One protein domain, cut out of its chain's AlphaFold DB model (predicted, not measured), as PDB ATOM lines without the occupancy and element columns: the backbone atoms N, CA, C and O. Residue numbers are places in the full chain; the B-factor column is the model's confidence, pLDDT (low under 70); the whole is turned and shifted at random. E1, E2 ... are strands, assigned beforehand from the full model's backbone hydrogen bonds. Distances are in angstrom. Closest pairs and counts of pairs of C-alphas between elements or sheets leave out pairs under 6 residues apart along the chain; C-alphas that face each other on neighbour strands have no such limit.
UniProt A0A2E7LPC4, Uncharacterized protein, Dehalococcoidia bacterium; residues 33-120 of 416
ATOM      1  N   ASN A  33     -46.877 -43.251  20.110       90.19
ATOM      2  CA  ASN A  33     -46.205 -42.415  19.126       90.19
ATOM      3  C   ASN A  33     -45.714 -43.298  17.973       90.19
ATOM      4  O   ASN A  33     -44.687 -43.972  18.080       90.19
ATOM      5  N   GLN A  34     -46.468 -43.305  16.879       89.44
ATOM      6  CA  GLN A  34     -46.149 -44.074  15.687       89.44
ATOM      7  C   GLN A  34     -44.989 -43.444  14.930       89.44
ATOM      8  O   GLN A  34     -44.942 -42.228  14.728       89.44
ATOM      9  N   GLN A  35     -44.085 -44.297  14.461       90.00
ATOM     10  CA  GLN A  35     -43.032 -43.944  13.515       90.00
ATOM     11  C   GLN A  35     -43.374 -44.562  12.167       90.00
ATOM     12  O   GLN A  35     -43.720 -45.741  12.097       90.00
ATOM     13  N   PHE A  36     -43.279 -43.772  11.100       90.31
ATOM     14  CA  PHE A  36     -43.605 -44.239   9.760       90.31
ATOM     15  C   PHE A  36     -42.347 -44.399   8.915       90.31
ATOM     16  O   PHE A  36     -41.480 -43.522   8.871       90.31
ATOM     17  N   TYR A  37     -42.277 -45.517   8.201       88.62
ATOM     18  CA  TYR A  37     -41.118 -45.932   7.425       88.62
ATOM     19  C   TYR A  37     -41.484 -46.041   5.955       88.62
ATOM     20  O   TYR A  37     -42.511 -46.618   5.593       88.62
ATOM     21  N   TYR A  38     -40.632 -45.482   5.101       88.38
ATOM     22  CA  TYR A  38     -40.825 -45.535   3.659       88.38
ATOM     23  C   TYR A  38     -40.861 -46.987   3.167       88.38
ATOM     24  O   TYR A  38     -39.957 -47.767   3.476       88.38
ATOM     25  N   SER A  39     -41.868 -47.321   2.356       83.25
ATOM     26  CA  SER A  39     -41.954 -48.616   1.680       83.25
ATOM     27  C   SER A  39     -41.858 -48.443   0.160       83.25
ATOM     28  O   SER A  39     -42.749 -47.843  -0.449       83.25
ATOM     29  N   PRO A  40     -40.819 -48.995  -0.497       75.50
ATOM     30  CA  PRO A  40     -40.670 -48.904  -1.949       75.50
ATOM     31  C   PRO A  40     -41.679 -49.764  -2.725       75.50
ATOM     32  O   PRO A  40     -41.894 -49.520  -3.905       75.50
ATOM     33  N   ASN A  41     -42.297 -50.756  -2.076       72.56
ATOM     34  CA  ASN A  41     -43.200 -51.733  -2.692       72.56
ATOM     35  C   ASN A  41     -44.639 -51.530  -2.206       72.56
ATOM     36  O   ASN A  41     -45.299 -52.464  -1.757       72.56
ATOM     37  N   SER A  42     -45.104 -50.285  -2.234       73.81
ATOM     38  CA  SER A  42     -46.435 -49.945  -1.737       73.81
ATOM     39  C   SER A  42     -47.520 -50.420  -2.707       73.81
ATOM     40  O   SER A  42     -47.511 -50.059  -3.882       73.81
ATOM     41  N   ILE A  43     -48.452 -51.236  -2.212       73.56
ATOM     42  CA  ILE A  43     -49.620 -51.728  -2.964       73.56
ATOM     43  C   ILE A  43     -50.609 -50.576  -3.159       73.56
ATOM     44  O   ILE A  43     -50.838 -49.801  -2.225       73.56
ATOM     45  N   ASP A  44     -51.226 -50.497  -4.340       79.38
ATOM     46  CA  ASP A  44     -52.322 -49.567  -4.641       79.38
ATOM     47  C   ASP A  44     -51.966 -48.090  -4.418       79.38
ATOM     48  O   ASP A  44     -52.816 -47.300  -4.020       79.38
ATOM     49  N   ILE A  45     -50.707 -47.712  -4.654       83.94
ATOM     50  CA  ILE A  45     -50.242 -46.321  -4.626       83.94
ATOM     51  C   ILE A  45     -49.865 -45.903  -6.046       83.94
ATOM     52  O   ILE A  45     -49.208 -46.653  -6.767       83.94
ATOM     53  N   SER A  46     -50.302 -44.711  -6.458       85.62
ATOM     54  CA  SER A  46     -49.968 -44.170  -7.779       85.62
ATOM     55  C   SER A  46     -48.515 -43.685  -7.851       85.62
ATOM     56  O   SER A  46     -47.939 -43.285  -6.843       85.62
ATOM     57  N   ASP A  47     -47.937 -43.613  -9.055       85.44
ATOM     58  CA  ASP A  47     -46.553 -43.143  -9.270       85.44
ATOM     59  C   ASP A  47     -46.296 -41.703  -8.764       85.44
ATOM     60  O   ASP A  47     -45.155 -41.295  -8.531       85.44
ATOM     61  N   ASN A  48     -47.358 -40.912  -8.585       89.38
ATOM     62  CA  ASN A  48     -47.287 -39.540  -8.075       89.38
ATOM     63  C   ASN A  48     -47.330 -39.465  -6.542       89.38
ATOM     64  O   ASN A  48     -47.339 -38.368  -5.980       89.38
ATOM     65  N   GLN A  49     -47.355 -40.606  -5.862       91.38
ATOM     66  CA  GLN A  49     -47.475 -40.713  -4.418       91.38
ATOM     67  C   GLN A  49     -46.368 -41.599  -3.844       91.38
ATOM     68  O   GLN A  49     -45.823 -42.482  -4.503       91.38
ATOM     69  N   VAL A  50     -46.037 -41.359  -2.582       91.31
ATOM     70  CA  VAL A  50     -45.137 -42.191  -1.783       91.31
ATOM     71  C   VAL A  50     -45.840 -42.553  -0.486       91.31
ATOM     72  O   VAL A  50     -46.518 -41.711   0.104       91.31
ATOM     73  N   ALA A  51     -45.686 -43.798  -0.038       91.06
ATOM     74  CA  ALA A  51     -46.294 -44.258   1.201       91.06
ATOM     75  C   ALA A  51     -45.249 -44.626   2.255       91.06
ATOM     76  O   ALA A  51     -44.192 -45.204   1.983       91.06
ATOM     77  N   TYR A  52     -45.598 -44.278   3.485       90.25
ATOM     78  CA  TYR A  52     -44.852 -44.557   4.693       90.25
ATOM     79  C   TYR A  52     -45.744 -45.363   5.624       90.25
ATOM     80  O   TYR A  52     -46.811 -44.902   6.013       90.25
ATOM     81  N   TYR A  53     -45.320 -46.562   5.984       88.88
ATOM     82  CA  TYR A  53     -46.107 -47.476   6.799       88.88
ATOM     83  C   TYR A  53     -45.668 -47.409   8.255       88.88
ATOM     84  O   TYR A  53     -44.478 -47.264   8.543       88.88
ATOM     85  N   SER A  54     -46.625 -47.525   9.166       87.50
ATOM     86  CA  SER A  54     -46.329 -47.772  10.569       87.50
ATOM     87  C   SER A  54     -46.201 -49.279  10.841       87.50
ATOM     88  O   SER A  54     -46.618 -50.095  10.011       87.50
ATOM     89  N   PRO A  55     -45.617 -49.675  11.984       82.19
ATOM     90  CA  PRO A  55     -45.621 -51.063  12.443       82.19
ATOM     91  C   PRO A  55     -47.027 -51.653  12.627       82.19
ATOM     92  O   PRO A  55     -47.193 -52.869  12.513       82.19
ATOM     93  N   ASP A  56     -48.011 -50.797  12.912       83.62
ATOM     94  CA  ASP A  56     -49.399 -51.161  13.176       83.62
ATOM     95  C   ASP A  56     -50.270 -51.012  11.929       83.62
ATOM     96  O   ASP A  56     -50.070 -50.125  11.100       83.62
ATOM     97  N   ARG A  57     -51.272 -51.887  11.793       83.38
ATOM     98  CA  ARG A  57     -52.068 -51.954  10.566       83.38
ATOM     99  C   ARG A  57     -53.319 -51.091  10.551       83.38
ATOM    100  O   ARG A  57     -53.531 -50.408   9.567       83.38
ATOM    101  N   GLN A  58     -54.171 -51.132  11.573       90.44
ATOM    102  CA  GLN A  58     -55.381 -50.305  11.587       90.44
ATOM    103  C   GLN A  58     -55.341 -49.296  12.722       90.44
ATOM    104  O   GLN A  58     -55.183 -49.641  13.898       90.44
ATOM    105  N   PHE A  59     -55.549 -48.036  12.359       91.94
ATOM    106  CA  PHE A  59     -55.706 -46.952  13.310       91.94
ATOM    107  C   PHE A  59     -57.168 -46.749  13.661       91.94
ATOM    108  O   PHE A  59     -58.085 -47.019  12.880       91.94
ATOM    109  N   VAL A  60     -57.393 -46.196  14.845       92.31
ATOM    110  CA  VAL A  60     -58.707 -45.686  15.208       92.31
ATOM    111  C   VAL A  60     -59.015 -44.472  14.336       92.31
ATOM    112  O   VAL A  60     -58.272 -43.494  14.301       92.31
ATOM    113  N   SER A  61     -60.121 -44.555  13.611       90.44
ATOM    114  CA  SER A  61     -60.591 -43.542  12.664       90.44
ATOM    115  C   SER A  61     -61.817 -42.777  13.163       90.44
ATOM    116  O   SER A  61     -62.310 -41.881  12.480       90.44
ATOM    117  N   GLN A  62     -62.327 -43.121  14.346       87.88
ATOM    118  CA  GLN A  62     -63.518 -42.518  14.929       87.88
ATOM    119  C   GLN A  62     -63.300 -42.097  16.381       87.88
ATOM    120  O   GLN A  62     -62.609 -42.770  17.139       87.88
ATOM    121  N   GLY A  63     -63.935 -40.995  16.775       82.81
ATOM    122  CA  GLY A  63     -63.775 -40.383  18.092       82.81
ATOM    123  C   GLY A  63     -63.173 -38.981  18.008       82.81
ATOM    124  O   GLY A  63     -62.874 -38.475  16.929       82.81
ATOM    125  N   TYR A  64     -63.042 -38.329  19.162       66.44
ATOM    126  CA  TYR A  64     -62.541 -36.952  19.238       66.44
ATOM    127  C   TYR A  64     -61.009 -36.864  19.251       66.44
ATOM    128  O   TYR A  64     -60.473 -35.826  18.877       66.44
ATOM    129  N   ASP A  65     -60.326 -37.955  19.605       75.50
ATOM    130  CA  ASP A  65     -58.865 -38.015  19.734       75.50
ATOM    131  C   ASP A  65     -58.175 -38.591  18.484       75.50
ATOM    132  O   ASP A  65     -57.021 -39.009  18.536       75.50
ATOM    133  N   VAL A  66     -58.873 -38.624  17.342       85.38
ATOM    134  CA  VAL A  66     -58.287 -39.056  16.067       85.38
ATOM    135  C   VAL A  66     -57.384 -37.938  15.530       85.38
ATOM    136  O   VAL A  66     -57.877 -36.830  15.290       85.38
ATOM    137  N   PRO A  67     -56.079 -38.189  15.310       84.25
ATOM    138  CA  PRO A  67     -55.156 -37.153  14.861       84.25
ATOM    139  C   PRO A  67     -55.537 -36.585  13.497       84.25
ATOM    140  O   PRO A  67     -55.858 -37.315  12.565       84.25
ATOM    141  N   SER A  68     -55.433 -35.263  13.357       88.06
ATOM    142  CA  SER A  68     -55.733 -34.563  12.102       88.06
ATOM    143  C   SER A  68     -54.511 -34.394  11.190       88.06
ATOM    144  O   SER A  68     -54.542 -33.556  10.288       88.06
ATOM    145  N   GLY A  69     -53.392 -35.056  11.482       91.88
ATOM    146  CA  GLY A  69     -52.112 -34.783  10.837       91.88
ATOM    147  C   GLY A  69     -50.946 -35.556  11.444       91.88
ATOM    148  O   GLY A  69     -51.117 -36.320  12.392       91.88
ATOM    149  N   VAL A  70     -49.756 -35.321  10.898       93.94
ATOM    150  CA  VAL A  70     -48.498 -35.956  11.316       93.94
ATOM    151  C   VAL A  70     -47.392 -34.921  11.473       93.94
ATOM    152  O   VAL A  70     -47.463 -33.819  10.935       93.94
ATOM    153  N   TYR A  71     -46.340 -35.281  12.193       94.12
ATOM    154  CA  TYR A  71     -45.122 -34.497  12.309       94.12
ATOM    155  C   TYR A  71     -44.095 -34.984  11.290       94.12
ATOM    156  O   TYR A  71     -43.662 -36.135  11.347       94.12
ATOM    157  N   ILE A  72     -43.680 -34.098  10.384       92.94
ATOM    158  CA  ILE A  72     -42.678 -34.388   9.352       92.94
ATOM    159  C   ILE A  72     -41.396 -33.622   9.673       92.94
ATOM    160  O   ILE A  72     -41.424 -32.417   9.924       92.94
ATOM    161  N   ASN A  73     -40.262 -34.319   9.640       87.88
ATOM    162  CA  ASN A  73     -38.942 -33.712   9.752       87.88
ATOM    163  C   ASN A  73     -38.336 -33.491   8.359       87.88
ATOM    164  O   ASN A  73     -37.910 -34.445   7.705       87.88
ATOM    165  N   SER A  74     -38.292 -32.236   7.911       73.75
ATOM    166  CA  SER A  74     -37.742 -31.842   6.604       73.75
ATOM    167  C   SER A  74     -36.393 -31.115   6.698       73.75
ATOM    168  O   SER A  74     -35.663 -31.043   5.710       73.75
ATOM    169  N   THR A  75     -36.023 -30.556   7.860       70.75
ATOM    170  CA  THR A  75     -34.758 -29.800   8.037       70.75
ATOM    171  C   THR A  75     -34.231 -29.816   9.484       70.75
ATOM    172  O   THR A  75     -33.702 -28.826   9.984       70.75
ATOM    173  N   GLY A  76     -34.399 -30.928  10.204       73.38
ATOM    174  CA  GLY A  76     -33.966 -31.065  11.605       73.38
ATOM    175  C   GLY A  76     -34.956 -30.509  12.634       73.38
ATOM    176  O   GLY A  76     -34.648 -30.478  13.824       73.38
ATOM    177  N   LYS A  77     -36.147 -30.096  12.191       80.06
ATOM    178  CA  LYS A  77     -37.277 -29.703  13.031       80.06
ATOM    179  C   LYS A  77     -38.516 -30.466  12.569       80.06
ATOM    180  O   LYS A  77     -38.753 -30.578  11.371       80.06
ATOM    181  N   TYR A  78     -39.279 -30.975  13.530       84.94
ATOM    182  CA  TYR A  78     -40.590 -31.560  13.280       84.94
ATOM    183  C   TYR A  78     -41.626 -30.445  13.170       84.94
ATOM    184  O   TYR A  78     -41.857 -29.714  14.137       84.94
ATOM    185  N   ASP A  79     -42.243 -30.326  12.000       90.38
ATOM    186  CA  ASP A  79     -43.388 -29.448  11.785       90.38
ATOM    187  C   ASP A  79     -44.657 -30.297  11.642       90.38
ATOM    188  O   ASP A  79     -44.652 -31.362  11.022       90.38
ATOM    189  N   PHE A  80     -45.744 -29.834  12.264       92.31
ATOM    190  CA  PHE A  80     -47.040 -30.497  12.175       92.31
ATOM    191  C   PHE A  80     -47.700 -30.176  10.834       92.31
ATOM    192  O   PHE A  80     -47.959 -29.010  10.524       92.31
ATOM    193  N   VAL A  81     -48.008 -31.216  10.070       92.38
ATOM    194  CA  VAL A  81     -48.689 -31.146   8.781       92.38
ATOM    195  C   VAL A  81     -50.075 -31.752   8.934       92.38
ATOM    196  O   VAL A  81     -50.221 -32.901   9.351       92.38
ATOM    197  N   LYS A  82     -51.100 -30.968   8.602       92.31
ATOM    198  CA  LYS A  82     -52.497 -31.415   8.624       92.31
ATOM    199  C   LYS A  82     -52.815 -32.268   7.407       92.31
ATOM    200  O   LYS A  82     -52.251 -32.054   6.338       92.31
ATOM    201  N   GLN A  83     -53.722 -33.222   7.585       91.62
ATOM    202  CA  GLN A  83     -54.217 -34.052   6.499       91.62
ATOM    203  C   GLN A  83     -55.002 -33.189   5.507       91.62
ATOM    204  O   GLN A  83     -56.114 -32.764   5.800       91.62
ATOM    205  N   GLU A  84     -54.415 -32.964   4.337       91.44
ATOM    206  CA  GLU A  84     -54.986 -32.176   3.247       91.44
ATOM    207  C   GLU A  84     -54.587 -32.833   1.912       91.44
ATOM    208  O   GLU A  84     -53.508 -32.553   1.375       91.44
ATOM    209  N   PRO A  85     -55.434 -33.726   1.358       87.19
ATOM    210  CA  PRO A  85     -55.104 -34.496   0.153       87.19
ATOM    211  C   PRO A  85     -54.852 -33.629  -1.089       87.19
ATOM    212  O   PRO A  85     -54.134 -34.038  -1.994       87.19
ATOM    213  N   ASN A  86     -55.441 -32.429  -1.130       88.38
ATOM    214  CA  ASN A  86     -55.372 -31.511  -2.272       88.38
ATOM    215  C   ASN A  86     -54.278 -30.434  -2.135       88.38
ATOM    216  O   ASN A  86     -54.205 -29.539  -2.978       88.38
ATOM    217  N   ASP A  87     -53.469 -30.476  -1.074       89.38
ATOM    218  CA  ASP A  87     -52.367 -29.532  -0.865       89.38
ATOM    219  C   ASP A  87     -51.055 -30.029  -1.507       89.38
ATOM    220  O   ASP A  87     -50.951 -31.160  -1.982       89.38
ATOM    221  N   VAL A  88     -50.015 -29.192  -1.495       87.19
ATOM    222  CA  VAL A  88     -48.673 -29.494  -2.015       87.19
ATOM    223  C   VAL A  88     -48.091 -30.756  -1.379       87.19
ATOM    224  O   VAL A  88     -47.475 -31.562  -2.077       87.19
ATOM    225  N   THR A  89     -48.308 -30.959  -0.077       89.06
ATOM    226  CA  THR A  89     -47.869 -32.176   0.620       89.06
ATOM    227  C   THR A  89     -48.736 -33.390   0.276       89.06
ATOM    228  O   THR A  89     -48.228 -34.511   0.284       89.06
ATOM    229  N   GLY A  90     -50.014 -33.174  -0.058       91.19
ATOM    230  CA  GLY A  90     -50.963 -34.231  -0.418       91.19
ATOM    231  C   GLY A  90     -51.158 -35.264   0.689       91.19
ATOM    232  O   GLY A  90     -51.265 -36.452   0.400       91.19
ATOM    233  N   LEU A  91     -51.125 -34.830   1.956       93.50
ATOM    234  CA  LEU A  91     -51.137 -35.743   3.096       93.50
ATOM    235  C   LEU A  91     -52.484 -36.468   3.190       93.50
ATOM    236  O   LEU A  91     -53.513 -35.842   3.447       93.50
ATOM    237  N   MET A  92     -52.443 -37.792   3.070       94.12
ATOM    238  CA  MET A  92     -53.552 -38.702   3.351       94.12
ATOM    239  C   MET A  92     -53.128 -39.684   4.442       94.12
ATOM    240  O   MET A  92     -52.067 -40.302   4.347       94.12
ATOM    241  N   ILE A  93     -53.950 -39.830   5.480       93.81
ATOM    242  CA  ILE A  93     -53.737 -40.820   6.537       93.81
ATOM    243  C   ILE A  93     -54.670 -41.989   6.244       93.81
ATOM    244  O   ILE A  93     -55.885 -41.861   6.355       93.81
ATOM    245  N   ASP A  94     -54.103 -43.120   5.849       92.69
ATOM    246  CA  ASP A  94     -54.842 -44.350   5.593       92.69
ATOM    247  C   ASP A  94     -54.999 -45.104   6.918       92.69
ATOM    248  O   ASP A  94     -54.060 -45.724   7.428       92.69
ATOM    249  N   HIS A  95     -56.198 -45.011   7.496       92.06
ATOM    250  CA  HIS A  95     -56.518 -45.655   8.768       92.06
ATOM    251  C   HIS A  95     -56.685 -47.179   8.654       92.06
ATOM    252  O   HIS A  95     -56.682 -47.849   9.684       92.06
ATOM    253  N   ASP A  96     -56.840 -47.726   7.443       90.31
ATOM    254  CA  ASP A  96     -57.066 -49.159   7.213       90.31
ATOM    255  C   ASP A  96     -55.755 -49.940   7.027       90.31
ATOM    256  O   ASP A  96     -55.643 -51.094   7.440       90.31
ATOM    257  N   GLN A  97     -54.752 -49.305   6.420       87.06
ATOM    258  CA  GLN A  97     -53.429 -49.899   6.198       87.06
ATOM    259  C   GLN A  97     -52.339 -49.315   7.106       87.06
ATOM    260  O   GLN A  97     -51.180 -49.718   6.998       87.06
ATOM    261  N   GLY A  98     -52.685 -48.359   7.976       88.94
ATOM    262  CA  GLY A  98     -51.780 -47.870   9.016       88.94
ATOM    263  C   GLY A  98     -50.610 -47.111   8.410       88.94
ATOM    264  O   GLY A  98     -49.466 -47.212   8.861       88.94
ATOM    265  N   ARG A  99     -50.890 -46.387   7.323       90.25
ATOM    266  CA  ARG A  99     -49.887 -45.717   6.497       90.25
ATOM    267  C   ARG A  99     -50.242 -44.263   6.260       90.25
ATOM    268  O   ARG A  99     -51.390 -43.837   6.326       90.25
ATOM    269  N   VAL A 100     -49.212 -43.508   5.935       93.12
ATOM    270  CA  VAL A 100     -49.285 -42.120   5.523       93.12
ATOM    271  C   VAL A 100     -48.865 -42.049   4.067       93.12
ATOM    272  O   VAL A 100     -47.815 -42.567   3.694       93.12
ATOM    273  N   ILE A 101     -49.684 -41.402   3.249       93.31
ATOM    274  CA  ILE A 101     -49.433 -41.198   1.828       93.31
ATOM    275  C   ILE A 101     -49.165 -39.710   1.615       93.31
ATOM    276  O   ILE A 101     -49.873 -38.854   2.149       93.31
ATOM    277  N   LEU A 102     -48.117 -39.417   0.856       94.00
ATOM    278  CA  LEU A 102     -47.677 -38.073   0.503       94.00
ATOM    279  C   LEU A 102     -47.503 -37.973  -1.010       94.00
ATOM    280  O   LEU A 102     -47.297 -38.983  -1.687       94.00
ATOM    281  N   ASN A 103     -47.486 -36.753  -1.538       93.38
ATOM    282  CA  ASN A 103     -47.061 -36.520  -2.916       93.38
ATOM    283  C   ASN A 103     -45.580 -36.892  -3.099       93.38
ATOM    284  O   ASN A 103     -44.740 -36.590  -2.250       93.38
ATOM    285  N   SER A 104     -45.231 -37.486  -4.242       90.44
ATOM    286  CA  SER A 104     -43.861 -37.937  -4.538       90.44
ATOM    287  C   SER A 104     -42.827 -36.803  -4.568       90.44
ATOM    288  O   SER A 104     -41.640 -37.040  -4.345       90.44
ATOM    289  N   SER A 105     -43.272 -35.554  -4.747       89.12
ATOM    290  CA  SER A 105     -42.455 -34.336  -4.632       89.12
ATOM    291  C   SER A 105     -41.814 -34.149  -3.252       89.12
ATOM    292  O   SER A 105     -40.794 -33.469  -3.144       89.12
ATOM    293  N   MET A 106     -42.381 -34.762  -2.209       88.62
ATOM    294  CA  MET A 106     -41.865 -34.720  -0.839       88.62
ATOM    295  C   MET A 106     -40.612 -35.595  -0.644       88.62
ATOM    296  O   MET A 106     -39.869 -35.400   0.318       88.62
ATOM    297  N   GLY A 107     -40.340 -36.520  -1.571       85.31
ATOM    298  CA  GLY A 107     -39.211 -37.449  -1.508       85.31
ATOM    299  C   GLY A 107     -39.438 -38.637  -0.565       85.31
ATOM    300  O   GLY A 107     -40.498 -38.788   0.029       85.31
ATOM    301  N   THR A 108     -38.426 -39.505  -0.452       88.38
ATOM    302  CA  THR A 108     -38.509 -40.793   0.273       88.38
ATOM    303  C   THR A 108     -37.726 -40.820   1.594       88.38
ATOM    304  O   THR A 108     -37.918 -41.715   2.413       88.38
ATOM    305  N   GLY A 109     -36.883 -39.818   1.859       85.88
ATOM    306  CA  GLY A 109     -35.993 -39.755   3.030       85.88
ATOM    307  C   GLY A 109     -36.556 -39.047   4.267       85.88
ATOM    308  O   GLY A 109     -35.777 -38.616   5.114       85.88
ATOM    309  N   LEU A 110     -37.874 -38.855   4.356       88.56
ATOM    310  CA  LEU A 110     -38.508 -38.136   5.462       88.56
ATOM    311  C   LEU A 110     -38.594 -38.987   6.733       88.56
ATOM    312  O   LEU A 110     -38.854 -40.187   6.673       88.56
ATOM    313  N   SER A 111     -38.433 -38.345   7.893       90.69
ATOM    314  CA  SER A 111     -38.812 -38.936   9.183       90.69
ATOM    315  C   SER A 111     -40.187 -38.415   9.579       90.69
ATOM    316  O   SER A 111     -40.356 -37.210   9.783       90.69
ATOM    317  N   ILE A 112     -41.159 -39.318   9.665       92.31
ATOM    318  CA  ILE A 112     -42.563 -38.994   9.921       92.31
ATOM    319  C   ILE A 112     -42.991 -39.693  11.208       92.31
ATOM    320  O   ILE A 112     -42.708 -40.874  11.404       92.31
ATOM    321  N   SER A 113     -43.688 -38.961  12.073       93.00
ATOM    322  CA  SER A 113     -44.232 -39.494  13.322       93.00
ATOM    323  C   SER A 113     -45.607 -38.915  13.634       93.00
ATOM    324  O   SER A 113     -45.960 -37.848  13.135       93.00
ATOM    325  N   GLY A 114     -46.389 -39.590  14.465       91.38
ATOM    326  CA  GLY A 114     -47.674 -39.073  14.929       91.38
ATOM    327  C   GLY A 114     -48.266 -39.924  16.040       91.38
ATOM    328  O   GLY A 114     -47.978 -41.111  16.137       91.38
ATOM    329  N   ASP A 115     -49.088 -39.314  16.884       91.00
ATOM    330  CA  ASP A 115     -49.702 -40.000  18.020       91.00
ATOM    331  C   ASP A 115     -51.010 -40.666  17.586       91.00
ATOM    332  O   ASP A 115     -52.070 -40.065  17.711       91.00
ATOM    333  N   PHE A 116     -50.947 -41.886  17.050       91.00
ATOM    334  CA  PHE A 116     -52.131 -42.620  16.591       91.00
ATOM    335  C   PHE A 116     -52.474 -43.766  17.533       91.00
ATOM    336  O   PHE A 116     -51.637 -44.619  17.830       91.00
ATOM    337  N   SER A 117     -53.742 -43.834  17.932       91.81
ATOM    338  CA  SER A 117     -54.278 -45.013  18.603       91.81
ATOM    339  C   SER A 117     -54.478 -46.149  17.599       91.81
ATOM    340  O   SER A 117     -55.049 -45.941  16.521       91.81
ATOM    341  N   ARG A 118     -54.045 -47.359  17.959       89.19
ATOM    342  CA  ARG A 118     -54.234 -48.571  17.148       89.19
ATOM    343  C   ARG A 118     -55.437 -49.370  17.632       89.19
ATOM    344  O   ARG A 118     -55.801 -49.311  18.810       89.19
ATOM    345  N   LYS A 119     -56.040 -50.137  16.730       91.06
ATOM    346  CA  LYS A 119     -57.066 -51.117  17.098       91.06
ATOM    347  C   LYS A 119     -56.399 -52.380  17.639       91.06
ATOM    348  O   LYS A 119     -55.439 -52.870  17.052       91.06
ATOM    349  N   THR A 120     -56.919 -52.920  18.737       90.00
ATOM    350  CA  THR A 120     -56.497 -54.241  19.248       90.00
ATOM    351  C   THR A 120     -57.260 -55.383  18.573       90.00
ATOM    352  O   THR A 120     -56.802 -56.523  18.567       90.00
TER     353      THR A 120
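Overview. This is residues 33 to 120 of the 416 residues of an uncharacterized protein of Dehalococcoidia bacterium (UniProt A0A2E7LPC4). With little regular structure, one antiparallel, strongly twisted sheet curls like part of a barrel, E4, E3, E7 and E1 facing E6 and E5 across the hinge E2. The 88 printed residues hold seven named strands, E1 to E7, with 34 residues: all strand, in sheet order E4 E3 E7 E1 E2 E6 E5. It is compact, with radius of gyration of the C-alphas 12.1 A, spanning 32 by 29 by 23 A.

Along the chain. E1, residues 33 to 38, is 16.7 A long from C-alpha 33 at (-46.205, -42.415, 19.126). E2 is 49 to 53, E3 69 to 73, E4 78 to 82, E5 92 to 94, E6 99 to 103, E7 111 to 115, ending at (-49.702, -40.000, 18.020).

Arrangement. The folded sheet bends back into two leaves. E1 is staggered: within hydrogen-bond range are N 34 and O 114 of E7, 2.8 A, and N 37 and O 53 of E2, 2.8 A.

Size, cuts and confidence. The printed part has no cut. The link E2 to E3 is long. Residue 64 is under pLDDT 70.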